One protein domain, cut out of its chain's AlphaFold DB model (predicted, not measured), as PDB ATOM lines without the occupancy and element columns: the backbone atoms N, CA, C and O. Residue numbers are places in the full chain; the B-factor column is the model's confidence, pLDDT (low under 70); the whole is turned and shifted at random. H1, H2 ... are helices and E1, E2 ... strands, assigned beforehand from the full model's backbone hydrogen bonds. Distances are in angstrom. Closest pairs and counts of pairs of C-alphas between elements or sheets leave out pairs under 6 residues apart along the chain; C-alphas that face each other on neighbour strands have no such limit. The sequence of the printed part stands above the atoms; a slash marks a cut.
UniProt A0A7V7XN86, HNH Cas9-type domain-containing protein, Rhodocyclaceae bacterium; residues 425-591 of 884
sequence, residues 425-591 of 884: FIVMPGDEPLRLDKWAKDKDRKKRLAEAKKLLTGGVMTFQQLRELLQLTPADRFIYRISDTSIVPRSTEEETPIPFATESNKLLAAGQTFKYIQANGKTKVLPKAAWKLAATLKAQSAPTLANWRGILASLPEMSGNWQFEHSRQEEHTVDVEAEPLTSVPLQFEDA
ATOM      1  N   PHE A 425     129.535 -60.297  39.109       89.81
ATOM      2  CA  PHE A 425     128.601 -59.286  39.576       89.81
ATOM      3  C   PHE A 425     127.683 -59.893  40.636       89.81
ATOM      4  O   PHE A 425     127.332 -61.070  40.575       89.81
ATOM      5  N   ILE A 426     127.297 -59.071  41.604       88.44
ATOM      6  CA  ILE A 426     126.354 -59.415  42.664       88.44
ATOM      7  C   ILE A 426     125.114 -58.549  42.470       88.44
ATOM      8  O   ILE A 426     125.220 -57.326  42.351       88.44
ATOM      9  N   VAL A 427     123.951 -59.187  42.434       89.31
ATOM     10  CA  VAL A 427     122.642 -58.537  42.354       89.31
ATOM     11  C   VAL A 427     121.976 -58.665  43.713       89.31
ATOM     12  O   VAL A 427     121.694 -59.780  44.151       89.31
ATOM     13  N   MET A 428     121.753 -57.534  44.381       84.12
ATOM     14  CA  MET A 428     120.981 -57.484  45.624       84.12
ATOM     15  C   MET A 428     119.489 -57.288  45.284       84.12
ATOM     16  O   MET A 428     119.177 -56.743  44.220       84.12
ATOM     17  N   PRO A 429     118.546 -57.726  46.136       80.19
ATOM     18  CA  PRO A 429     117.115 -57.603  45.858       80.19
ATOM     19  C   PRO A 429     116.687 -56.150  45.603       80.19
ATOM     20  O   PRO A 429     116.787 -55.312  46.494       80.19
ATOM     21  N   GLY A 430     116.184 -55.862  44.398       74.81
ATOM     22  CA  GLY A 430     115.724 -54.523  44.000       74.81
ATOM     23  C   GLY A 430     116.807 -53.584  43.448       74.81
ATOM     24  O   GLY A 430     116.461 -52.487  43.020       74.81
ATOM     25  N   ASP A 431     118.070 -54.020  43.398       80.81
ATOM     26  CA  ASP A 431     119.211 -53.220  42.938       80.81
ATOM     27  C   ASP A 431     119.766 -53.687  41.580       80.81
ATOM     28  O   ASP A 431     119.600 -54.834  41.157       80.81
ATOM     29  N   GLU A 432     120.491 -52.796  40.896       85.50
ATOM     30  CA  GLU A 432     121.235 -53.138  39.679       85.50
ATOM     31  C   GLU A 432     122.466 -54.026  39.971       85.50
ATOM     32  O   GLU A 432     123.071 -53.924  41.044       85.50
ATOM     33  N   PRO A 433     122.920 -54.856  39.008       86.31
ATOM     34  CA  PRO A 433     124.113 -55.687  39.171       86.31
ATOM     35  C   PRO A 433     125.381 -54.878  39.485       86.31
ATOM     36  O   PRO A 433     125.864 -54.081  38.673       86.31
ATOM     37  N   LEU A 434     125.993 -55.138  40.642       87.62
ATOM     38  CA  LEU A 434     127.230 -54.491  41.080       87.62
ATOM     39  C   LEU A 434     128.440 -55.395  40.849       87.62
ATOM     40  O   LEU A 434     128.477 -56.536  41.300       87.62
ATOM     41  N   ARG A 435     129.485 -54.864  40.206       86.94
ATOM     42  CA  ARG A 435     130.781 -55.555  40.073       86.94
ATOM     43  C   ARG A 435     131.410 -55.786  41.455       86.94
ATOM     44  O   ARG A 435     131.277 -54.932  42.332       86.94
ATOM     45  N   LEU A 436     132.125 -56.895  41.648       83.56
ATOM     46  CA  LEU A 436     132.685 -57.300  42.953       83.56
ATOM     47  C   LEU A 436     133.502 -56.228  43.693       83.56
ATOM     48  O   LEU A 436     133.380 -56.069  44.905       83.56
ATOM     49  N   ASP A 437     134.322 -55.468  42.974       81.56
ATOM     50  CA  ASP A 437     135.105 -54.359  43.527       81.56
ATOM     51  C   ASP A 437     134.227 -53.178  43.972       81.56
ATOM     52  O   ASP A 437     134.503 -52.552  44.996       81.56
ATOM     53  N   LYS A 438     133.148 -52.896  43.234       84.38
ATOM     54  CA  LYS A 438     132.157 -51.871  43.582       84.38
ATOM     55  C   LYS A 438     131.239 -52.311  44.721       84.38
ATOM     56  O   LYS A 438     130.757 -51.449  45.453       84.38
ATOM     57  N   TRP A 439     131.011 -53.613  44.882       85.25
ATOM     58  CA  TRP A 439     130.271 -54.186  46.008       85.25
ATOM     59  C   TRP A 439     131.079 -54.119  47.321       85.25
ATOM     60  O   TRP A 439     130.534 -53.815  48.387       85.25
ATOM     61  N   ALA A 440     132.400 -54.320  47.255       82.31
ATOM     62  CA  ALA A 440     133.299 -54.277  48.409       82.31
ATOM     63  C   ALA A 440     133.745 -52.848  48.794       82.31
ATOM     64  O   ALA A 440     134.928 -52.507  48.727       82.31
ATOM     65  N   LYS A 441     132.807 -51.990  49.219       81.81
ATOM     66  CA  LYS A 441     133.116 -50.601  49.630       81.81
ATOM     67  C   LYS A 441     133.780 -50.515  51.012       81.81
ATOM     68  O   LYS A 441     134.762 -49.778  51.172       81.81
ATOM     69  N   ASP A 442     133.302 -51.311  51.964       85.50
ATOM     70  CA  ASP A 442     133.729 -51.274  53.369       85.50
ATOM     71  C   ASP A 442     135.026 -52.043  53.629       85.50
ATOM     72  O   ASP A 442     135.374 -52.981  52.907       85.50
ATOM     73  N   LYS A 443     135.735 -51.680  54.706       80.88
ATOM     74  CA  LYS A 443     137.031 -52.276  55.079       80.88
ATOM     75  C   LYS A 443     136.953 -53.803  55.237       80.88
ATOM     76  O   LYS A 443     137.838 -54.508  54.751       80.88
ATOM     77  N   ASP A 444     135.869 -54.314  55.818       82.19
ATOM     78  CA  ASP A 444     135.680 -55.753  56.043       82.19
ATOM     79  C   ASP A 444     135.319 -56.511  54.762       82.19
ATOM     80  O   ASP A 444     135.828 -57.606  54.514       82.19
ATOM     81  N   ARG A 445     134.489 -55.919  53.891       85.06
ATOM     82  CA  ARG A 445     134.209 -56.479  52.558       85.06
ATOM     83  C   ARG A 445     135.471 -56.501  51.696       85.06
ATOM     84  O   ARG A 445     135.721 -57.492  51.021       85.06
ATOM     85  N   LYS A 446     136.314 -55.464  51.775       84.69
ATOM     86  CA  LYS A 446     137.616 -55.414  51.084       84.69
ATOM     87  C   LYS A 446     138.568 -56.509  51.554       84.69
ATOM     88  O   LYS A 446     139.238 -57.114  50.722       84.69
ATOM     89  N   LYS A 447     138.614 -56.789  52.862       84.69
ATOM     90  CA  LYS A 447     139.439 -57.871  53.419       84.69
ATOM     91  C   LYS A 447     138.975 -59.246  52.923       84.69
ATOM     92  O   LYS A 447     139.804 -60.008  52.437       84.69
ATOM     93  N   ARG A 448     137.664 -59.516  52.969       85.31
ATOM     94  CA  ARG A 448     137.056 -60.759  52.452       85.31
ATOM     95  C   ARG A 448     137.287 -60.933  50.951       85.31
ATOM     96  O   ARG A 448     137.746 -61.980  50.508       85.31
ATOM     97  N   LEU A 449     137.075 -59.872  50.171       85.19
ATOM     98  CA  LEU A 449     137.357 -59.878  48.738       85.19
ATOM     99  C   LEU A 449     138.838 -60.172  48.449       85.19
ATOM    100  O   LEU A 449     139.141 -60.925  47.532       85.19
ATOM    101  N   ALA A 450     139.770 -59.615  49.226       83.12
ATOM    102  CA  ALA A 450     141.198 -59.879  49.048       83.12
ATOM    103  C   ALA A 450     141.575 -61.349  49.307       83.12
ATOM    104  O   ALA A 450     142.512 -61.855  48.693       83.12
ATOM    105  N   GLU A 451     140.861 -62.035  50.198       82.56
ATOM    106  CA  GLU A 451     141.022 -63.469  50.445       82.56
ATOM    107  C   GLU A 451     140.420 -64.306  49.310       82.56
ATOM    108  O   GLU A 451     141.112 -65.155  48.749       82.56
ATOM    109  N   ALA A 452     139.200 -63.977  48.870       82.56
ATOM    110  CA  ALA A 452     138.549 -64.630  47.734       82.56
ATOM    111  C   ALA A 452     139.361 -64.500  46.427       82.56
ATOM    112  O   ALA A 452     139.530 -65.476  45.697       82.56
ATOM    113  N   LYS A 453     139.955 -63.327  46.156       82.44
ATOM    114  CA  LYS A 453     140.809 -63.092  44.972       82.44
ATOM    115  C   LYS A 453     142.040 -63.995  44.905       82.44
ATOM    116  O   LYS A 453     142.466 -64.357  43.811       82.44
ATOM    117  N   LYS A 454     142.603 -64.401  46.048       78.25
ATOM    118  CA  LYS A 454     143.732 -65.348  46.069       78.25
ATOM    119  C   LYS A 454     143.313 -66.721  45.549       78.25
ATOM    120  O   LYS A 454     144.084 -67.363  44.843       78.25
ATOM    121  N   LEU A 455     142.092 -67.141  45.870       75.50
ATOM    122  CA  LEU A 455     141.558 -68.459  45.532       75.50
ATOM    123  C   LEU A 455     140.980 -68.526  44.110       75.50
ATOM    124  O   LEU A 455     141.050 -69.583  43.486       75.50
ATOM    125  N   LEU A 456     140.514 -67.398  43.551       74.56
ATOM    126  CA  LEU A 456     140.014 -67.312  42.166       74.56
ATOM    127  C   LEU A 456     141.039 -67.771  41.110       74.56
ATOM    128  O   LEU A 456     140.656 -68.316  40.083       74.56
ATOM    129  N   THR A 457     142.339 -67.618  41.372       61.75
ATOM    130  CA  THR A 457     143.406 -68.022  40.431       61.75
ATOM    131  C   THR A 457     143.603 -69.534  40.298       61.75
ATOM    132  O   THR A 457     144.223 -69.981  39.336       61.75
ATOM    133  N   GLY A 458     143.093 -70.323  41.251       61.09
ATOM    134  CA  GLY A 458     143.332 -71.766  41.326       61.09
ATOM    135  C   GLY A 458     142.459 -72.616  40.403       61.09
ATOM    136  O   GLY A 458     142.775 -73.784  40.211       61.09
ATOM    137  N   GLY A 459     141.377 -72.064  39.837       56.44
ATOM    138  CA  GLY A 459     140.525 -72.757  38.858       56.44
ATOM    139  C   GLY A 459     139.625 -73.880  39.393       56.44
ATOM    140  O   GLY A 459     139.041 -74.597  38.590       56.44
ATOM    141  N   VAL A 460     139.494 -74.048  40.716       63.25
ATOM    142  CA  VAL A 460     138.726 -75.158  41.339       63.25
ATOM    143  C   VAL A 460     137.638 -74.660  42.309       63.25
ATOM    144  O   VAL A 460     137.123 -75.424  43.115       63.25
ATOM    145  N   MET A 461     137.279 -73.373  42.275       80.75
ATOM    146  CA  MET A 461     136.312 -72.804  43.226       80.75
ATOM    147  C   MET A 461     134.885 -72.803  42.664       80.75
ATOM    148  O   MET A 461     134.671 -72.383  41.525       80.75
ATOM    149  N   THR A 462     133.902 -73.221  43.463       87.94
ATOM    150  CA  THR A 462     132.468 -73.137  43.119       87.94
ATOM    151  C   THR A 462     131.850 -71.809  43.561       87.94
ATOM    152  O   THR A 462     132.389 -71.118  44.433       87.94
ATOM    153  N   PHE A 463     130.706 -71.424  42.981       86.00
ATOM    154  CA  PHE A 463     129.995 -70.210  43.412       86.00
ATOM    155  C   PHE A 463     129.519 -70.293  44.872       86.00
ATOM    156  O   PHE A 463     129.517 -69.271  45.556       86.00
ATOM    157  N   GLN A 464     129.239 -71.497  45.388       86.56
ATOM    158  CA  GLN A 464     128.915 -71.706  46.804       86.56
ATOM    159  C   GLN A 464     130.104 -71.367  47.720       86.56
ATOM    160  O   GLN A 464     129.961 -70.626  48.691       86.56
ATOM    161  N   GLN A 465     131.305 -71.843  47.384       86.12
ATOM    162  CA  GLN A 465     132.520 -71.514  48.141       86.12
ATOM    163  C   GLN A 465     132.828 -70.011  48.083       86.12
ATOM    164  O   GLN A 465     133.216 -69.404  49.083       86.12
ATOM    165  N   LEU A 466     132.610 -69.380  46.922       87.44
ATOM    166  CA  LEU A 466     132.746 -67.930  46.772       87.44
ATOM    167  C   LEU A 466     131.725 -67.170  47.637       87.44
ATOM    168  O   LEU A 466     132.086 -66.173  48.267       87.44
ATOM    169  N   ARG A 467     130.474 -67.642  47.711       90.31
ATOM    170  CA  ARG A 467     129.423 -67.084  48.577       90.31
ATOM    171  C   ARG A 467     129.814 -67.119  50.048       90.31
ATOM    172  O   ARG A 467     129.659 -66.105  50.725       90.31
ATOM    173  N   GLU A 468     130.337 -68.243  50.531       88.81
ATOM    174  CA  GLU A 468     130.771 -68.415  51.925       88.81
ATOM    175  C   GLU A 468     131.909 -67.451  52.293       88.81
ATOM    176  O   GLU A 468     131.854 -66.783  53.327       88.81
ATOM    177  N   LEU A 469     132.903 -67.302  51.410       86.81
ATOM    178  CA  LEU A 469     134.026 -66.377  51.603       86.81
ATOM    179  C   LEU A 469     133.584 -64.905  51.638       86.81
ATOM    180  O   LEU A 469     134.119 -64.102  52.408       86.81
ATOM    181  N   LEU A 470     132.608 -64.540  50.805       86.94
ATOM    182  CA  LEU A 470     132.055 -63.183  50.745       86.94
ATOM    183  C   LEU A 470     130.956 -62.935  51.794       86.94
ATOM    184  O   LEU A 470     130.654 -61.774  52.080       86.94
ATOM    185  N   GLN A 471     130.420 -64.002  52.395       87.75
ATOM    186  CA  GLN A 471     129.303 -64.032  53.344       87.75
ATOM    187  C   GLN A 471     128.061 -63.299  52.806       87.75
ATOM    188  O   GLN A 471     127.561 -62.358  53.429       87.75
ATOM    189  N   LEU A 472     127.600 -63.694  51.617       85.75
ATOM    190  CA  LEU A 472     126.383 -63.144  51.000       85.75
ATOM    191  C   LEU A 472     125.120 -63.828  51.537       85.75
ATOM    192  O   LEU A 472     125.158 -64.984  51.960       85.75
ATOM    193  N   THR A 473     123.988 -63.131  51.474       83.75
ATOM    194  CA  THR A 473     122.688 -63.660  51.913       83.75
ATOM    195  C   THR A 473     122.021 -64.491  50.811       83.75
ATOM    196  O   THR A 473     122.306 -64.266  49.636       83.75
ATOM    197  N   PRO A 474     121.092 -65.414  51.130       79.62
ATOM    198  CA  PRO A 474     120.373 -66.200  50.115       79.62
ATOM    199  C   PRO A 474     119.562 -65.367  49.109       79.62
ATOM    200  O   PRO A 474     119.174 -65.877  48.065       79.62
ATOM    201  N   ALA A 475     119.293 -64.097  49.421       80.81
ATOM    202  CA  ALA A 475     118.574 -63.185  48.540       80.81
ATOM    203  C   ALA A 475     119.478 -62.558  47.454       80.81
ATOM    204  O   ALA A 475     118.971 -62.075  46.443       80.81
ATOM    205  N   ASP A 476     120.802 -62.587  47.641       86.62
ATOM    206  CA  ASP A 476     121.776 -62.073  46.676       86.62
ATOM    207  C   ASP A 476     122.010 -63.094  45.558       86.62
ATOM    208  O   ASP A 476     122.191 -64.279  45.841       86.62
ATOM    209  N   ARG A 477     122.089 -62.655  44.299       86.75
ATOM    210  CA  ARG A 477     122.375 -63.527  43.141       86.75
ATOM    211  C   ARG A 477     123.703 -63.184  42.484       86.75
ATOM    212  O   ARG A 477     124.099 -62.019  42.452       86.75
ATOM    213  N   PHE A 478     124.368 -64.186  41.912       90.25
ATOM    214  CA  PHE A 478     125.542 -63.962  41.073       90.25
ATOM    215  C   PHE A 478     125.146 -63.835  39.602       90.25
ATOM    216  O   PHE A 478     124.378 -64.635  39.073       90.25
ATOM    217  N   ILE A 479     125.742 -62.854  38.930       88.88
ATOM    218  CA  ILE A 479     125.804 -62.780  37.471       88.88
ATOM    219  C   ILE A 479     127.277 -62.815  37.085       88.88
ATOM    220  O   ILE A 479     128.096 -62.146  37.713       88.88
ATOM    221  N   TYR A 480     127.637 -63.554  36.044       86.62
ATOM    222  CA  TYR A 480     128.968 -63.454  35.460       86.62
ATOM    223  C   TYR A 480     128.894 -63.172  33.960       86.62
ATOM    224  O   TYR A 480     127.967 -63.586  33.267       86.62
ATOM    225  N   ARG A 481     129.877 -62.418  33.467       86.25
ATOM    226  CA  ARG A 481     129.962 -61.950  32.082       86.25
ATOM    227  C   ARG A 481     131.255 -62.426  31.447       86.25
ATOM    228  O   ARG A 481     132.317 -61.915  31.782       86.25
ATOM    229  N   ILE A 482     131.183 -63.383  30.534       77.56
ATOM    230  CA  ILE A 482     132.363 -63.876  29.819       77.56
ATOM    231  C   ILE A 482     132.508 -63.062  28.543       77.56
ATOM    232  O   ILE A 482     131.595 -63.018  27.722       77.56
ATOM    233  N   SER A 483     133.650 -62.403  28.389       73.81
ATOM    234  CA  SER A 483     134.020 -61.735  27.145       73.81
ATOM    235  C   SER A 483     135.060 -62.579  26.424       73.81
ATOM    236  O   SER A 483     136.092 -62.906  27.004       73.81
ATOM    237  N   ASP A 484     134.787 -62.919  25.172       69.88
ATOM    238  CA  ASP A 484     135.781 -63.417  24.232       69.88
ATOM    239  C   ASP A 484     136.176 -62.255  23.321       69.88
ATOM    240  O   ASP A 484     135.354 -61.716  22.573       69.88
ATOM    241  N   THR A 485     137.416 -61.793  23.466       72.94
ATOM    242  CA  THR A 485     137.954 -60.669  22.703       72.94
ATOM    243  C   THR A 485     139.064 -61.167  21.792       72.94
ATOM    244  O   THR A 485     140.056 -61.753  22.232       72.94
ATOM    245  N   SER A 486     138.914 -60.900  20.500       71.94
ATOM    246  CA  SER A 486     139.886 -61.251  19.479       71.94
ATOM    247  C   SER A 486     140.235 -60.025  18.646       71.94
ATOM    248  O   SER A 486     139.379 -59.248  18.229       71.94
ATOM    249  N   ILE A 487     141.529 -59.828  18.418       72.19
ATOM    250  CA  ILE A 487     141.998 -58.870  17.418       72.19
ATOM    251  C   ILE A 487     141.867 -59.570  16.078       72.19
ATOM    252  O   ILE A 487     142.335 -60.702  15.954       72.19
ATOM    253  N   VAL A 488     141.238 -58.912  15.110       77.31
ATOM    254  CA  VAL A 488     141.106 -59.424  13.747       77.31
ATOM    255  C   VAL A 488     142.387 -59.061  12.990       77.31
ATOM    256  O   VAL A 488     142.629 -57.869  12.769       77.31
ATOM    257  N   PRO A 489     143.228 -60.046  12.615       71.94
ATOM    258  CA  PRO A 489     144.418 -59.786  11.816       71.94
ATOM    259  C   PRO A 489     144.047 -59.191  10.462       71.94
ATOM    260  O   PRO A 489     143.061 -59.603   9.849       71.94
ATOM    261  N   ARG A 490     144.884 -58.289   9.937       74.31
ATOM    262  CA  ARG A 490     144.639 -57.697   8.605       74.31
ATOM    263  C   ARG A 490     144.479 -58.748   7.506       74.31
ATOM    264  O   ARG A 490     143.671 -58.561   6.608       74.31
ATOM    265  N   SER A 491     145.221 -59.851   7.594       74.69
ATOM    266  CA  SER A 491     145.185 -60.937   6.611       74.69
ATOM    267  C   SER A 491     143.857 -61.693   6.563       74.69
ATOM    268  O   SER A 491     143.594 -62.352   5.569       74.69
ATOM    269  N   THR A 492     143.031 -61.629   7.611       78.25
ATOM    270  CA  THR A 492     141.749 -62.350   7.672       78.25
ATOM    271  C   THR A 492     140.548 -61.421   7.508       78.25
ATOM    272  O   THR A 492     139.411 -61.887   7.523       78.25
ATOM    273  N   GLU A 493     140.754 -60.105   7.366       84.00
ATOM    274  CA  GLU A 493     139.664 -59.125   7.243       84.00
ATOM    275  C   GLU A 493     138.796 -59.354   5.994       84.00
ATOM    276  O   GLU A 493     137.607 -59.037   6.020       84.00
ATOM    277  N   GLU A 494     139.369 -59.920   4.928       83.12
ATOM    278  CA  GLU A 494     138.651 -60.275   3.695       83.12
ATOM    279  C   GLU A 494     137.710 -61.468   3.882       83.12
ATOM    280  O   GLU A 494     136.673 -61.527   3.232       83.12
ATOM    281  N   GLU A 495     138.026 -62.382   4.798       80.88
ATOM    282  CA  GLU A 495     137.236 -63.590   5.072       80.88
ATOM    283  C   GLU A 495     136.308 -63.422   6.285       80.88
ATOM    284  O   GLU A 495     135.447 -64.264   6.535       80.88
ATOM    285  N   THR A 496     136.463 -62.339   7.056       82.19
ATOM    286  CA  THR A 496     135.705 -62.120   8.295       82.19
ATOM    287  C   THR A 496     134.430 -61.311   8.016       82.19
ATOM    288  O   THR A 496     134.523 -60.107   7.745       82.19
ATOM    289  N   PRO A 497     133.227 -61.915   8.104       84.19
ATOM    290  CA  PRO A 497     131.971 -61.212   7.863       84.19
ATOM    291  C   PRO A 497     131.622 -60.264   9.015       84.19
ATOM    292  O   PRO A 497     131.936 -60.522  10.179       84.19
ATOM    293  N   ILE A 498     130.906 -59.182   8.704       85.75
ATOM    294  CA  ILE A 498     130.357 -58.291   9.731       85.75
ATOM    295  C   ILE A 498     129.097 -58.943  10.336       85.75
ATOM    296  O   ILE A 498     128.143 -59.226   9.607       85.75
ATOM    297  N   PRO A 499     129.033 -59.156  11.661       83.88
ATOM    298  CA  PRO A 499     127.946 -59.874  12.322       83.88
ATOM    299  C   PRO A 499     126.724 -58.970  12.546       83.88
ATOM    300  O   PRO A 499     126.429 -58.550  13.670       83.88
ATOM    301  N   PHE A 500     126.018 -58.635  11.466       84.31
ATOM    302  CA  PHE A 500     124.812 -57.809  11.524       84.31
ATOM    303  C   PHE A 500     123.661 -58.502  12.270       84.31
ATOM    304  O   PHE A 500     123.459 -59.709  12.152       84.31
ATOM    305  N   ALA A 501     122.874 -57.728  13.025       81.25
ATOM    306  CA  ALA A 501     121.684 -58.244  13.698       81.25
ATOM    307  C   ALA A 501     120.562 -58.549  12.694       81.25
ATOM    308  O   ALA A 501     120.300 -57.753  11.782       81.25
ATOM    309  N   THR A 502     119.847 -59.648  12.925       72.38
ATOM    310  CA  THR A 502     118.592 -59.987  12.237       72.38
ATOM    311  C   THR A 502     117.441 -59.058  12.636       72.38
ATOM    312  O   THR A 502     116.574 -58.772  11.817       72.38
ATOM    313  N   GLU A 503     117.453 -58.528  13.861       71.06
ATOM    314  CA  GLU A 503     116.472 -57.556  14.355       71.06
ATOM    315  C   GLU A 503     116.721 -56.143  13.795       71.06
ATOM    316  O   GLU A 503     117.859 -55.683  13.672       71.06
ATOM    317  N   SER A 504     115.650 -55.408  13.490       60.12
ATOM    318  CA  SER A 504     115.700 -54.070  12.877       60.12
ATOM    319  C   SER A 504     116.214 -52.961  13.809       60.12
ATOM    320  O   SER A 504     116.741 -51.963  13.322       60.12
ATOM    321  N   ASN A 505     116.134 -53.142  15.133       61.97
ATOM    322  CA  ASN A 505     116.509 -52.121  16.124       61.97
ATOM    323  C   ASN A 505     117.986 -52.157  16.563       61.97
ATOM    324  O   ASN A 505     118.406 -51.314  17.357       61.97
ATOM    325  N   LYS A 506     118.792 -53.113  16.077       71.38
ATOM    326  CA  LYS A 506     120.218 -53.236  16.423       71.38
ATOM    327  C   LYS A 506     121.071 -53.439  15.173       71.38
ATOM    328  O   LYS A 506     120.652 -54.055  14.198       71.38
ATOM    329  N   LEU A 507     122.288 -52.893  15.199       81.38
ATOM    330  CA  LEU A 507     123.212 -53.000  14.071       81.38
ATOM    331  C   LEU A 507     123.955 -54.341  14.078       81.38
ATOM    332  O   LEU A 507     123.961 -55.021  13.062       81.38
ATOM    333  N   LEU A 508     124.521 -54.741  15.219       84.19
ATOM    334  CA  LEU A 508     125.239 -56.008  15.393       84.19
ATOM    335  C   LEU A 508     124.438 -57.010  16.227       84.19
ATOM    336  O   LEU A 508     123.584 -56.613  17.026       84.19
ATOM    337  N   ALA A 509     124.747 -58.297  16.065       80.94
ATOM    338  CA  ALA A 509     124.215 -59.371  16.898       80.94
ATOM    339  C   ALA A 509     124.429 -59.103  18.404       80.94
ATOM    340  O   ALA A 509     125.379 -58.427  18.812       80.94
ATOM    341  N   ALA A 510     123.530 -59.628  19.243       76.50
ATOM    342  CA  ALA A 510     123.546 -59.384  20.684       76.50
ATOM    343  C   ALA A 510     124.898 -59.768  21.321       76.50
ATOM    344  O   ALA A 510     125.479 -60.800  20.995       76.50
ATOM    345  N   GLY A 511     125.404 -58.905  22.209       73.62
ATOM    346  CA  GLY A 511     126.682 -59.109  22.899       73.62
ATOM    347  C   GLY A 511     127.928 -58.856  22.044       73.62
ATOM    348  O   GLY A 511     129.034 -58.979  22.563       73.62
ATOM    349  N   GLN A 512     127.791 -58.488  20.765       82.50
ATOM    350  CA  GLN A 512     128.931 -58.255  19.880       82.50
ATOM    351  C   GLN A 512     129.262 -56.773  19.724       82.50
ATOM    352  O   GLN A 512     128.387 -55.934  19.511       82.50
ATOM    353  N   THR A 513     130.550 -56.446  19.798       83.69
ATOM    354  CA  THR A 513     131.052 -55.082  19.611       83.69
ATOM    355  C   THR A 513     132.362 -55.083  18.834       83.69
ATOM    356  O   THR A 513     133.133 -56.038  18.905       83.69
ATOM    357  N   PHE A 514     132.612 -53.990  18.112       85.06
ATOM    358  CA  PHE A 514     133.900 -53.719  17.484       85.06
ATOM    359  C   PHE A 514     134.513 -52.456  18.071       85.06
ATOM    360  O   PHE A 514     133.856 -51.421  18.225       85.06
ATOM    361  N   LYS A 515     135.798 -52.547  18.371       85.75
ATOM    362  CA  LYS A 515     136.669 -51.420  18.683       85.75
ATOM    363  C   LYS A 515     137.798 -51.384  17.664       85.75
ATOM    364  O   LYS A 515     137.943 -52.300  16.855       85.75
ATOM    365  N   TYR A 516     138.590 -50.322  17.698       83.56
ATOM    366  CA  TYR A 516     139.816 -50.257  16.918       83.56
ATOM    367  C   TYR A 516     141.019 -49.997  17.819       83.56
ATOM    368  O   TYR A 516     140.952 -49.209  18.762       83.56
ATOM    369  N   ILE A 517     142.120 -50.677  17.530       73.56
ATOM    370  CA  ILE A 517     143.398 -50.531  18.219       73.56
ATOM    371  C   ILE A 517     144.239 -49.576  17.392       73.56
ATOM    372  O   ILE A 517     144.572 -49.875  16.247       73.56
ATOM    373  N   GLN A 518     144.552 -48.413  17.956       72.94
ATOM    374  CA  GLN A 518     145.425 -47.433  17.316       72.94
ATOM    375  C   GLN A 518     146.875 -47.928  17.266       72.94
ATOM    376  O   GLN A 518     147.276 -48.781  18.055       72.94
ATOM    377  N   ALA A 519     147.694 -47.312  16.412       60.31
ATOM    378  CA  ALA A 519     149.140 -47.533  16.355       60.31
ATOM    379  C   ALA A 519     149.823 -47.445  17.739       60.31
ATOM    380  O   ALA A 519     150.746 -48.179  18.033       60.31
ATOM    381  N   ASN A 520     149.333 -46.627  18.668       56.62
ATOM    382  CA  ASN A 520     149.878 -46.569  20.033       56.62
ATOM    383  C   ASN A 520     149.423 -47.725  20.959       56.62
ATOM    384  O   ASN A 520     149.541 -47.608  22.178       56.62
ATOM    385  N   GLY A 521     148.823 -48.789  20.413       55.81
ATOM    386  CA  GLY A 521     148.301 -49.941  21.154       55.81
ATOM    387  C   GLY A 521     147.044 -49.656  21.983       55.81
ATOM    388  O   GLY A 521     146.545 -50.551  22.661       55.81
ATOM    389  N   LYS A 522     146.503 -48.429  21.962       66.06
ATOM    390  CA  LYS A 522     145.286 -48.099  22.710       66.06
ATOM    391  C   LYS A 522     144.052 -48.526  21.933       66.06
ATOM    392  O   LYS A 522     143.786 -48.025  20.837       66.06
ATOM    393  N   THR A 523     143.249 -49.370  22.562       73.50
ATOM    394  CA  THR A 523     141.904 -49.699  22.105       73.50
ATOM    395  C   THR A 523     140.967 -48.503  22.301       73.50
ATOM    396  O   THR A 523     140.851 -47.954  23.400       73.50
ATOM    397  N   LYS A 524     140.269 -48.097  21.240       80.38
ATOM    398  CA  LYS A 524     139.261 -47.030  21.240       80.38
ATOM    399  C   LYS A 524     137.949 -47.503  20.629       80.38
ATOM    400  O   LYS A 524     137.909 -48.372  19.763       80.38
ATOM    401  N   VAL A 525     136.854 -46.895  21.078       84.62
ATOM    402  CA  VAL A 525     135.525 -47.118  20.496       84.62
ATOM    403  C   VAL A 525     135.463 -46.453  19.124       84.62
ATOM    404  O   VAL A 525     135.899 -45.311  18.974       84.62
ATOM    405  N   LEU A 526     134.911 -47.159  18.137       83.69
ATOM    406  CA  LEU A 526     134.707 -46.619  16.793       83.69
ATOM    407  C   LEU A 526     133.802 -45.364  16.831       83.69
ATOM    408  O   LEU A 526     132.782 -45.379  17.530       83.69
ATOM    409  N   PRO A 527     134.136 -44.287  16.088       84.25
ATOM    410  CA  PRO A 527     133.331 -43.066  16.043       84.25
ATOM    411  C   PRO A 527     131.885 -43.327  15.604       84.25
ATOM    412  O   PRO A 527     131.613 -44.240  14.827       84.25
ATOM    413  N   LYS A 528     130.929 -42.475  16.005       84.12
ATOM    414  CA  LYS A 528     129.522 -42.607  15.562       84.12
ATOM    415  C   LYS A 528     129.382 -42.626  14.030       84.12
ATOM    416  O   LYS A 528     128.516 -43.323  13.509       84.12
ATOM    417  N   ALA A 529     130.235 -41.888  13.314       83.25
ATOM    418  CA  ALA A 529     130.278 -41.891  11.850       83.25
ATOM    419  C   ALA A 529     130.677 -43.263  11.274       83.25
ATOM    420  O   ALA A 529     130.065 -43.716  10.311       83.25
ATOM    421  N   ALA A 530     131.621 -43.966  11.911       83.50
ATOM    422  CA  ALA A 530     132.052 -45.305  11.508       83.50
ATOM    423  C   ALA A 530     130.905 -46.328  11.568       83.50
ATOM    424  O   ALA A 530     130.753 -47.152  10.667       83.50
ATOM    425  N   TRP A 531     130.056 -46.229  12.596       85.19
ATOM    426  CA  TRP A 531     128.871 -47.076  12.753       85.19
ATOM    427  C   TRP A 531     127.765 -46.771  11.737       85.19
ATOM    428  O   TRP A 531     127.104 -47.690  11.260       85.19
ATOM    429  N   LYS A 532     127.586 -45.500  11.351       84.06
ATOM    430  CA  LYS A 532     126.664 -45.130  10.261       84.06
ATOM    431  C   LYS A 532     127.107 -45.724   8.922       84.06
ATOM    432  O   LYS A 532     126.268 -46.204   8.172       84.06
ATOM    433  N   LEU A 533     128.414 -45.731   8.656       83.38
ATOM    434  CA  LEU A 533     128.992 -46.339   7.454       83.38
ATOM    435  C   LEU A 533     128.906 -47.875   7.477       83.38
ATOM    436  O   LEU A 533     128.682 -48.481   6.441       83.38
ATOM    437  N   ALA A 534     128.996 -48.526   8.642       83.12
ATOM    438  CA  ALA A 534     128.679 -49.958   8.735       83.12
ATOM    439  C   ALA A 534     127.221 -50.255   8.360       83.12
ATOM    440  O   ALA A 534     126.942 -51.261   7.715       83.12
ATOM    441  N   ALA A 535     126.277 -49.392   8.743       82.94
ATOM    442  CA  ALA A 535     124.862 -49.608   8.444       82.94
ATOM    443  C   ALA A 535     124.552 -49.597   6.939       82.94
ATOM    444  O   ALA A 535     123.651 -50.318   6.515       82.94
ATOM    445  N   THR A 536     125.311 -48.854   6.123       82.62
ATOM    446  CA  THR A 536     125.133 -48.862   4.659       82.62
ATOM    447  C   THR A 536     125.600 -50.172   4.021       82.62
ATOM    448  O   THR A 536     125.069 -50.570   2.987       82.62
ATOM    449  N   LEU A 537     126.536 -50.885   4.660       83.50
ATOM    450  CA  LEU A 537     127.013 -52.194   4.212       83.50
ATOM    451  C   LEU A 537     126.013 -53.324   4.481       83.50
ATOM    452  O   LEU A 537     126.066 -54.335   3.791       83.50
ATOM    453  N   LYS A 538     125.065 -53.153   5.415       79.69
ATOM    454  CA  LYS A 538     124.057 -54.176   5.767       79.69
ATOM    455  C   LYS A 538     123.209 -54.630   4.565       79.69
ATOM    456  O   LYS A 538     122.700 -55.745   4.574       79.69
ATOM    457  N   ALA A 539     123.054 -53.777   3.550       72.81
ATOM    458  CA  ALA A 539     122.291 -54.070   2.334       72.81
ATOM    459  C   ALA A 539     123.078 -54.870   1.274       72.81
ATOM    460  O   ALA A 539     122.491 -55.314   0.291       72.81
ATOM    461  N   GLN A 540     124.394 -55.036   1.444       77.88
ATOM    462  CA  GLN A 540     125.232 -55.812   0.532       77.88
ATOM    463  C   GLN A 540     125.169 -57.305   0.887       77.88
ATOM    464  O   GLN A 540     124.977 -57.681   2.043       77.88
ATOM    465  N   SER A 541     125.344 -58.179  -0.102       67.94
ATOM    466  CA  SER A 541     125.447 -59.624   0.113       67.94
ATOM    467  C   SER A 541     126.807 -59.973   0.728       67.94
ATOM    468  O   SER A 541     127.815 -59.945   0.030       67.94
ATOM    469  N   ALA A 542     126.808 -60.307   2.023       75.19
ATOM    470  CA  ALA A 542     127.964 -60.747   2.822       75.19
ATOM    471  C   ALA A 542     129.147 -59.745   2.923       75.19
ATOM    472  O   ALA A 542     130.277 -60.085   2.582       75.19
ATOM    473  N   PRO A 543     128.920 -58.518   3.426       85.06
ATOM    474  CA  PRO A 543     129.982 -57.537   3.666       85.06
ATOM    475  C   PRO A 543     130.999 -58.016   4.715       85.06
ATOM    476  O   PRO A 543     130.638 -58.530   5.781       85.06
ATOM    477  N   THR A 544     132.275 -57.776   4.435       88.88
ATOM    478  CA  THR A 544     133.411 -58.196   5.267       88.88
ATOM    479  C   THR A 544     134.062 -57.010   5.973       88.88
ATOM    480  O   THR A 544     133.798 -55.839   5.666       88.88
ATOM    481  N   LEU A 545     134.927 -57.287   6.951       86.88
ATOM    482  CA  LEU A 545     135.658 -56.240   7.668       86.88
ATOM    483  C   LEU A 545     136.584 -55.434   6.744       86.88
ATOM    484  O   LEU A 545     136.741 -54.230   6.961       86.88
ATOM    485  N   ALA A 546     137.107 -56.042   5.674       85.00
ATOM    486  CA  ALA A 546     137.864 -55.337   4.641       85.00
ATOM    487  C   ALA A 546     137.006 -54.282   3.914       85.00
ATOM    488  O   ALA A 546     137.453 -53.148   3.711       85.00
ATOM    489  N   ASN A 547     135.744 -54.602   3.594       85.81
ATOM    490  CA  ASN A 547     134.818 -53.633   2.994       85.81
ATOM    491  C   ASN A 547     134.542 -52.465   3.948       85.81
ATOM    492  O   ASN A 547     134.543 -51.305   3.532       85.81
ATOM    493  N   TRP A 548     134.358 -52.756   5.240       88.38
ATOM    494  CA  TRP A 548     134.165 -51.715   6.245       88.38
ATOM    495  C   TRP A 548     135.394 -50.819   6.374       88.38
ATOM    496  O   TRP A 548     135.260 -49.597   6.314       88.38
ATOM    497  N   ARG A 549     136.598 -51.398   6.462       86.81
ATOM    498  CA  ARG A 549     137.855 -50.641   6.513       86.81
ATOM    499  C   ARG A 549     138.034 -49.721   5.309       86.81
ATOM    500  O   ARG A 549     138.415 -48.568   5.502       86.81
ATOM    501  N   GLY A 550     137.742 -50.201   4.099       83.50
ATOM    502  CA  GLY A 550     137.856 -49.405   2.874       83.50
ATOM    503  C   GLY A 550     137.030 -48.116   2.929       83.50
ATOM    504  O   GLY A 550     137.521 -47.050   2.571       83.50
ATOM    505  N   ILE A 551     135.810 -48.185   3.470       84.19
ATOM    506  CA  ILE A 551     134.946 -47.007   3.638       84.19
ATOM    507  C   ILE A 551     135.414 -46.144   4.824       84.19
ATOM    508  O   ILE A 551     135.374 -44.916   4.750       84.19
ATOM    509  N   LEU A 552     135.919 -46.756   5.902       85.00
ATOM    510  CA  LEU A 552     136.463 -46.038   7.062       85.00
ATOM    511  C   LEU A 552     137.729 -45.233   6.748       85.00
ATOM    512  O   LEU A 552     137.977 -44.241   7.429       85.00
ATOM    513  N   ALA A 553     138.490 -45.602   5.713       76.00
ATOM    514  CA  ALA A 553     139.664 -44.850   5.267       76.00
ATOM    515  C   ALA A 553     139.334 -43.406   4.834       76.00
ATOM    516  O   ALA A 553     140.210 -42.546   4.846       76.00
ATOM    517  N   SER A 554     138.068 -43.120   4.502       76.44
ATOM    518  CA  SER A 554     137.591 -41.765   4.190       76.44
ATOM    519  C   SER A 554     137.424 -40.855   5.419       76.44
ATOM    520  O   SER A 554     137.251 -39.647   5.266       76.44
ATOM    521  N   LEU A 555     137.480 -41.405   6.641       81.88
ATOM    522  CA  LEU A 555     137.366 -40.637   7.881       81.88
ATOM    523  C   LEU A 555     138.747 -40.129   8.340       81.88
ATOM    524  O   LEU A 555     139.615 -40.948   8.649       81.88
ATOM    525  N   PRO A 556     138.945 -38.804   8.517       74.75
ATOM    526  CA  PRO A 556     140.216 -38.242   8.993       74.75
ATOM    527  C   PRO A 556     140.665 -38.810  10.348       74.75
ATOM    528  O   PRO A 556     141.855 -39.016  10.582       74.75
ATOM    529  N   GLU A 557     139.706 -39.117  11.230       72.00
ATOM    530  CA  GLU A 557     139.942 -39.684  12.568       72.00
ATOM    531  C   GLU A 557     140.493 -41.119  12.541       72.00
ATOM    532  O   GLU A 557     141.064 -41.573  13.533       72.00
ATOM    533  N   MET A 558     140.319 -41.834  11.424       73.12
ATOM    534  CA  MET A 558     140.780 -43.211  11.213       73.12
ATOM    535  C   MET A 558     142.014 -43.268  10.293       73.12
ATOM    536  O   MET A 558     142.317 -44.321   9.729       73.12
ATOM    537  N   SER A 559     142.734 -42.150  10.132       60.66
ATOM    538  CA  SER A 559     143.991 -42.098   9.379       60.66
ATOM    539  C   SER A 559     145.138 -42.770  10.156       60.66
ATOM    540  O   SER A 559     145.299 -42.574  11.361       60.66
ATOM    541  N   GLY A 560     145.929 -43.604   9.474       65.56
ATOM    542  CA  GLY A 560     147.077 -44.321  10.050       65.56
ATOM    543  C   GLY A 560     146.859 -45.824  10.274       65.56
ATOM    544  O   GLY A 560     145.848 -46.403   9.879       65.56
ATOM    545  N   ASN A 561     147.841 -46.487  10.894       68.56
ATOM    546  CA  ASN A 561     147.782 -47.925  11.166       68.56
ATOM    547  C   ASN A 561     146.909 -48.229  12.394       68.56
ATOM    548  O   ASN A 561     147.188 -47.774  13.501       68.56
ATOM    549  N   TRP A 562     145.854 -49.020  12.192       77.19
ATOM    550  CA  TRP A 562     144.976 -49.524  13.250       77.19
ATOM    551  C   TRP A 562     144.376 -50.892  12.894       77.19
ATOM    552  O   TRP A 562     144.337 -51.267  11.718       77.19
ATOM    553  N   GLN A 563     143.887 -51.627  13.895       78.25
ATOM    554  CA  GLN A 563     143.313 -52.984  13.776       78.25
ATOM    555  C   GLN A 563     141.919 -53.069  14.392       78.25
ATOM    556  O   GLN A 563     141.633 -52.314  15.317       78.25
ATOM    557  N   PHE A 564     141.062 -53.967  13.901       82.81
ATOM    558  CA  PHE A 564     139.779 -54.245  14.548       82.81
ATOM    559  C   PHE A 564     139.978 -55.154  15.766       82.81
ATOM    560  O   PHE A 564     140.690 -56.151  15.705       82.81
ATOM    561  N   GLU A 565     139.303 -54.829  16.861       82.50
ATOM    562  CA  GLU A 565     139.117 -55.709  18.012       82.50
ATOM    563  C   GLU A 565     137.637 -56.092  18.057       82.50
ATOM    564  O   GLU A 565     136.774 -55.225  18.219       82.50
ATOM    565  N   HIS A 566     137.340 -57.375  17.876       84.56
ATOM    566  CA  HIS A 566     136.003 -57.942  17.996       84.56
ATOM    567  C   HIS A 566     135.830 -58.536  19.389       84.56
ATOM    568  O   HIS A 566     136.654 -59.327  19.842       84.56
ATOM    569  N   SER A 567     134.756 -58.160  20.073       82.12
ATOM    570  CA  SER A 567     134.419 -58.710  21.383       82.12
ATOM    571  C   SER A 567     133.013 -59.282  21.358       82.12
ATOM    572  O   SER A 567     132.067 -58.563  21.031       82.12
ATOM    573  N   ARG A 568     132.878 -60.543  21.775       81.25
ATOM    574  CA  ARG A 568     131.608 -61.220  22.046       81.25
ATOM    575  C   ARG A 568     131.460 -61.403  23.550       81.25
ATOM    576  O   ARG A 568     132.341 -61.956  24.194       81.25
ATOM    577  N   GLN A 569     130.364 -60.916  24.112       81.62
ATOM    578  CA  GLN A 569     130.087 -60.998  25.538       81.62
ATOM    579  C   GLN A 569     128.819 -61.807  25.792       81.62
ATOM    580  O   GLN A 569     127.766 -61.504  25.233       81.62
ATOM    581  N   GLU A 570     128.929 -62.799  26.669       80.69
ATOM    582  CA  GLU A 570     127.828 -63.639  27.133       80.69
ATOM    583  C   GLU A 570     127.585 -63.375  28.621       80.69
ATOM    584  O   GLU A 570     128.526 -63.181  29.396       80.69
ATOM    585  N   GLU A 571     126.316 -63.289  29.015       84.00
ATOM    586  CA  GLU A 571     125.892 -63.034  30.391       84.00
ATOM    587  C   GLU A 571     125.143 -64.253  30.921       84.00
ATOM    588  O   GLU A 571     124.246 -64.771  30.259       84.00
ATOM    589  N   HIS A 572     125.513 -64.694  32.121       84.38
ATOM    590  CA  HIS A 572     124.924 -65.855  32.772       84.38
ATOM    591  C   HIS A 572     124.524 -65.505  34.202       84.38
ATOM    592  O   HIS A 572     125.314 -64.934  34.961       84.38
ATOM    593  N   THR A 573     123.312 -65.898  34.577       85.75
ATOM    594  CA  THR A 573     122.795 -65.791  35.945       85.75
ATOM    595  C   THR A 573     122.961 -67.135  36.643       85.75
ATOM    596  O   THR A 573     122.668 -68.172  36.051       85.75
ATOM    597  N   VAL A 574     123.444 -67.123  37.887       84.38
ATOM    598  CA  VAL A 574     123.606 -68.328  38.709       84.38
ATOM    599  C   VAL A 574     122.550 -68.320  39.806       84.38
ATOM    600  O   VAL A 574     122.553 -67.442  40.672       84.38
ATOM    601  N   ASP A 575     121.651 -69.299  39.756       82.00
ATOM    602  CA  ASP A 575     120.657 -69.527  40.802       82.00
ATOM    603  C   ASP A 575     121.278 -70.243  42.007       82.00
ATOM    604  O   ASP A 575     122.177 -71.072  41.855       82.00
ATOM    605  N   VAL A 576     120.764 -69.952  43.207       80.44
ATOM    606  CA  VAL A 576     121.319 -70.431  44.490       80.44
ATOM    607  C   VAL A 576     121.406 -71.962  44.551       80.44
ATOM    608  O   VAL A 576     122.381 -72.507  45.060       80.44
ATOM    609  N   GLU A 577     120.430 -72.670  43.978       81.50
ATOM    610  CA  GLU A 577     120.392 -74.141  43.944       81.50
ATOM    611  C   GLU A 577     121.471 -74.755  43.031       81.50
ATOM    612  O   GLU A 577     121.887 -75.893  43.238       81.50
ATOM    613  N   ALA A 578     121.965 -73.999  42.043       81.69
ATOM    614  CA  ALA A 578     122.979 -74.443  41.086       81.69
ATOM    615  C   ALA A 578     124.420 -74.091  41.512       81.69
ATOM    616  O   ALA A 578     125.383 -74.581  40.914       81.69
ATOM    617  N   GLU A 579     124.602 -73.271  42.553       83.44
ATOM    618  CA  GLU A 579     125.912 -72.830  43.055       83.44
ATOM    619  C   GLU A 579     126.884 -73.945  43.495       83.44
ATOM    620  O   GLU A 579     128.087 -73.771  43.263       83.44
ATOM    621  N   PRO A 580     126.440 -75.077  44.087       82.25
ATOM    622  CA  PRO A 580     127.336 -76.176  44.463       82.25
ATOM    623  C   PRO A 580     127.960 -76.879  43.250       82.25
ATOM    624  O   PRO A 580     129.071 -77.399  43.330       82.25
ATOM    625  N   LEU A 581     127.236 -76.896  42.125       77.44
ATOM    626  CA  LEU A 581     127.596 -77.613  40.898       77.44
ATOM    627  C   LEU A 581     128.239 -76.700  39.843       77.44
ATOM    628  O   LEU A 581     128.817 -77.192  38.876       77.44
ATOM    629  N   THR A 582     128.167 -75.379  40.027       79.75
ATOM    630  CA  THR A 582     128.690 -74.392  39.074       79.75
ATOM    631  C   THR A 582     130.052 -73.871  39.532       79.75
ATOM    632  O   THR A 582     130.169 -73.156  40.532       79.75
ATOM    633  N   SER A 583     131.104 -74.201  38.781       81.38
ATOM    634  CA  SER A 583     132.441 -73.632  38.977       81.38
ATOM    635  C   SER A 583     132.486 -72.167  38.545       81.38
ATOM    636  O   SER A 583     131.923 -71.809  37.508       81.38
ATOM    637  N   VAL A 584     133.214 -71.332  39.285       81.62
ATOM    638  CA  VAL A 584     133.465 -69.948  38.882       81.62
ATOM    639  C   VAL A 584     134.335 -69.950  37.616       81.62
ATOM    640  O   VAL A 584     135.444 -70.491  37.654       81.62
ATOM    641  N   PRO A 585     133.874 -69.368  36.492       74.50
ATOM    642  CA  PRO A 585     134.630 -69.394  35.247       74.50
ATOM    643  C   PRO A 585     135.899 -68.556  35.373       74.50
ATOM    644  O   PRO A 585     135.881 -67.478  35.968       74.50
ATOM    645  N   LEU A 586     136.990 -69.035  34.775       73.44
ATOM    646  CA  LEU A 586     138.228 -68.273  34.663       73.44
ATOM    647  C   LEU A 586     138.123 -67.304  33.486       73.44
ATOM    648  O   LEU A 586     137.845 -67.707  32.359       73.44
ATOM    649  N   GLN A 587     138.379 -66.029  33.749       71.50
ATOM    650  CA  GLN A 587     138.752 -65.074  32.711       71.50
ATOM    651  C   GLN A 587     140.265 -65.002  32.623       71.50
ATOM    652  O   GLN A 587     140.945 -65.321  33.595       71.50
ATOM    653  N   PHE A 588     140.794 -64.584  31.481       67.75
ATOM    654  CA  PHE A 588     142.231 -64.453  31.293       67.75
ATOM    655  C   PHE A 588     142.605 -63.003  30.999       67.75
ATOM    656  O   PHE A 588     141.909 -62.300  30.273       67.75
ATOM    657  N   GLU A 589     143.712 -62.557  31.580       67.69
ATOM    658  CA  GLU A 589     144.315 -61.268  31.258       67.69
ATOM    659  C   GLU A 589     144.852 -61.280  29.821       67.69
ATOM    660  O   GLU A 589     145.262 -62.326  29.302       67.69
ATOM    661  N   ASP A 590     144.902 -60.103  29.191       69.50
ATOM    662  CA  ASP A 590     145.570 -59.955  27.900       69.50
ATOM    663  C   ASP A 590     147.042 -60.363  28.036       69.50
ATOM    664  O   ASP A 590     147.808 -59.774  28.804       69.50
ATOM    665  N   ALA A 591     147.450 -61.373  27.267       71.56
ATOM    666  CA  ALA A 591     148.810 -61.887  27.278       71.56
ATOM    667  C   ALA A 591     149.850 -60.809  26.917       71.56
ATOM    668  O   ALA A 591     151.005 -60.936  27.323       71.56
TER     669      ALA A 591
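Overview. This is residues 425 to 591 of the 884 residues of the protein "HNH Cas9-type domain-containing protein" of Rhodocyclaceae bacterium (UniProt A0A7V7XN86). Two lobes stand at the ends of a long, twisted ribbon of two antiparallel strands, E2 and E5, like the ends of a dumbbell. One lobe holds the helical hairpin H2 and H3, with H1 and the short strand E1; the other holds the hairpin of E3 and E4 with the helices H4 and H5, and the last printed residues, 585 to 591, trail from the first lobe part of the way back toward the second. The printed part has 167 residues, with five named helices and five named strands in the order E1 H1 H2 H3 E2 E3 E4 H4 H5 E5, and one antiparallel sheet in the order E1 E2 E5 E3 E4. The class is mixed, helices and strands, though under half of the residues are in named elements. The whole is loose, with a radius of gyration of the C-alphas of 20.3 A, and spans 54 by 36 by 27 A.

Arrangement. E1, residues 425 to 427, is an edge strand, antiparallel to E2, residues 477 to 488, with N 425 and O 479 2.7 A apart. Residues 425 to 426 of E1 also pair with residues 434 to 435, antiparallel. H1, residues 436 to 439, only grazes the sheet. H1 and H2, residues 443 to 456, only just touch, with 3 pairs of C-alphas within 8 A; the closest are those of Leu 436 and Leu 449, 7.9 A apart, and H2 touches H1 with residues 445 to 449 alone. H2 forms a helical hairpin with H3, residues 463 to 470: they touch, the closest C-alphas being those of Arg 448 and Leu 470 at 5.8 A, and run opposite ways at a shallow tilt of 34.9 degrees, only just short of steep. H2 is not on the sheet. E2 is antiparallel to E5, residues 562 to 574, their directions at 160 degrees, with N 480 and O 572 2.9 A apart and N 488 and O 564 also 2.9 A apart. E5 has E3, residues 512 to 518, as its other antiparallel neighbour, with N 517 and O 563 2.8 A apart. E3 and E4, residues 523 to 525, form a hairpin, with N 524 and O 516 2.8 A apart. The sheet is strongly twisted and curled like part of a barrel. H4, residues 528 to 537, is not on the sheet; H5, residues 545 to 552, is only just on it, with 5 pairs of C-alphas within 10 A, and only grazes it. H4 and H5 touch at Ala 534 and Trp 548, their closest C-alphas, 6.3 A apart, and run opposite ways at a steep tilt of 55 degrees. E4, H4, H5 and E5 make a split strand-helix-strand unit, two strands of one sheet that are not neighbours, with helices between them along the chain and E3 between them in the sheet, and its crossover is right-handed. H2 and H4 are apart. Every O i to N i+4 pair is within hydrogen-bond range in H3 and H5, against 8 of 10 in H2 and 5 of 6 in H4; H1 is too short for such a pair.

Along the chain. E1 begins at C-alpha 425, (128.601, -59.286, 39.576). H2 measures 20.0 A from first to last C-alpha, E2 35.1 A, E3 19.9 A and H4 15.1 A. E2 ends at C-alpha 488, (141.106, -59.424, 13.747). E5, 38.2 A long, ends at C-alpha 574, (123.606, -68.328, 38.709).

Size, cuts and confidence. The C-alphas farthest apart, those of Asp 444 and Ser 541, are 57.0 A apart. The printed part has no cut. The link from E2 to E3, residues 489 to 511, is long, and residues 575 to 591 hold no named element. The mean pLDDT of the printed part is 79.8; 18 residues are under 70, among them 457 to 460 and 519 to 522.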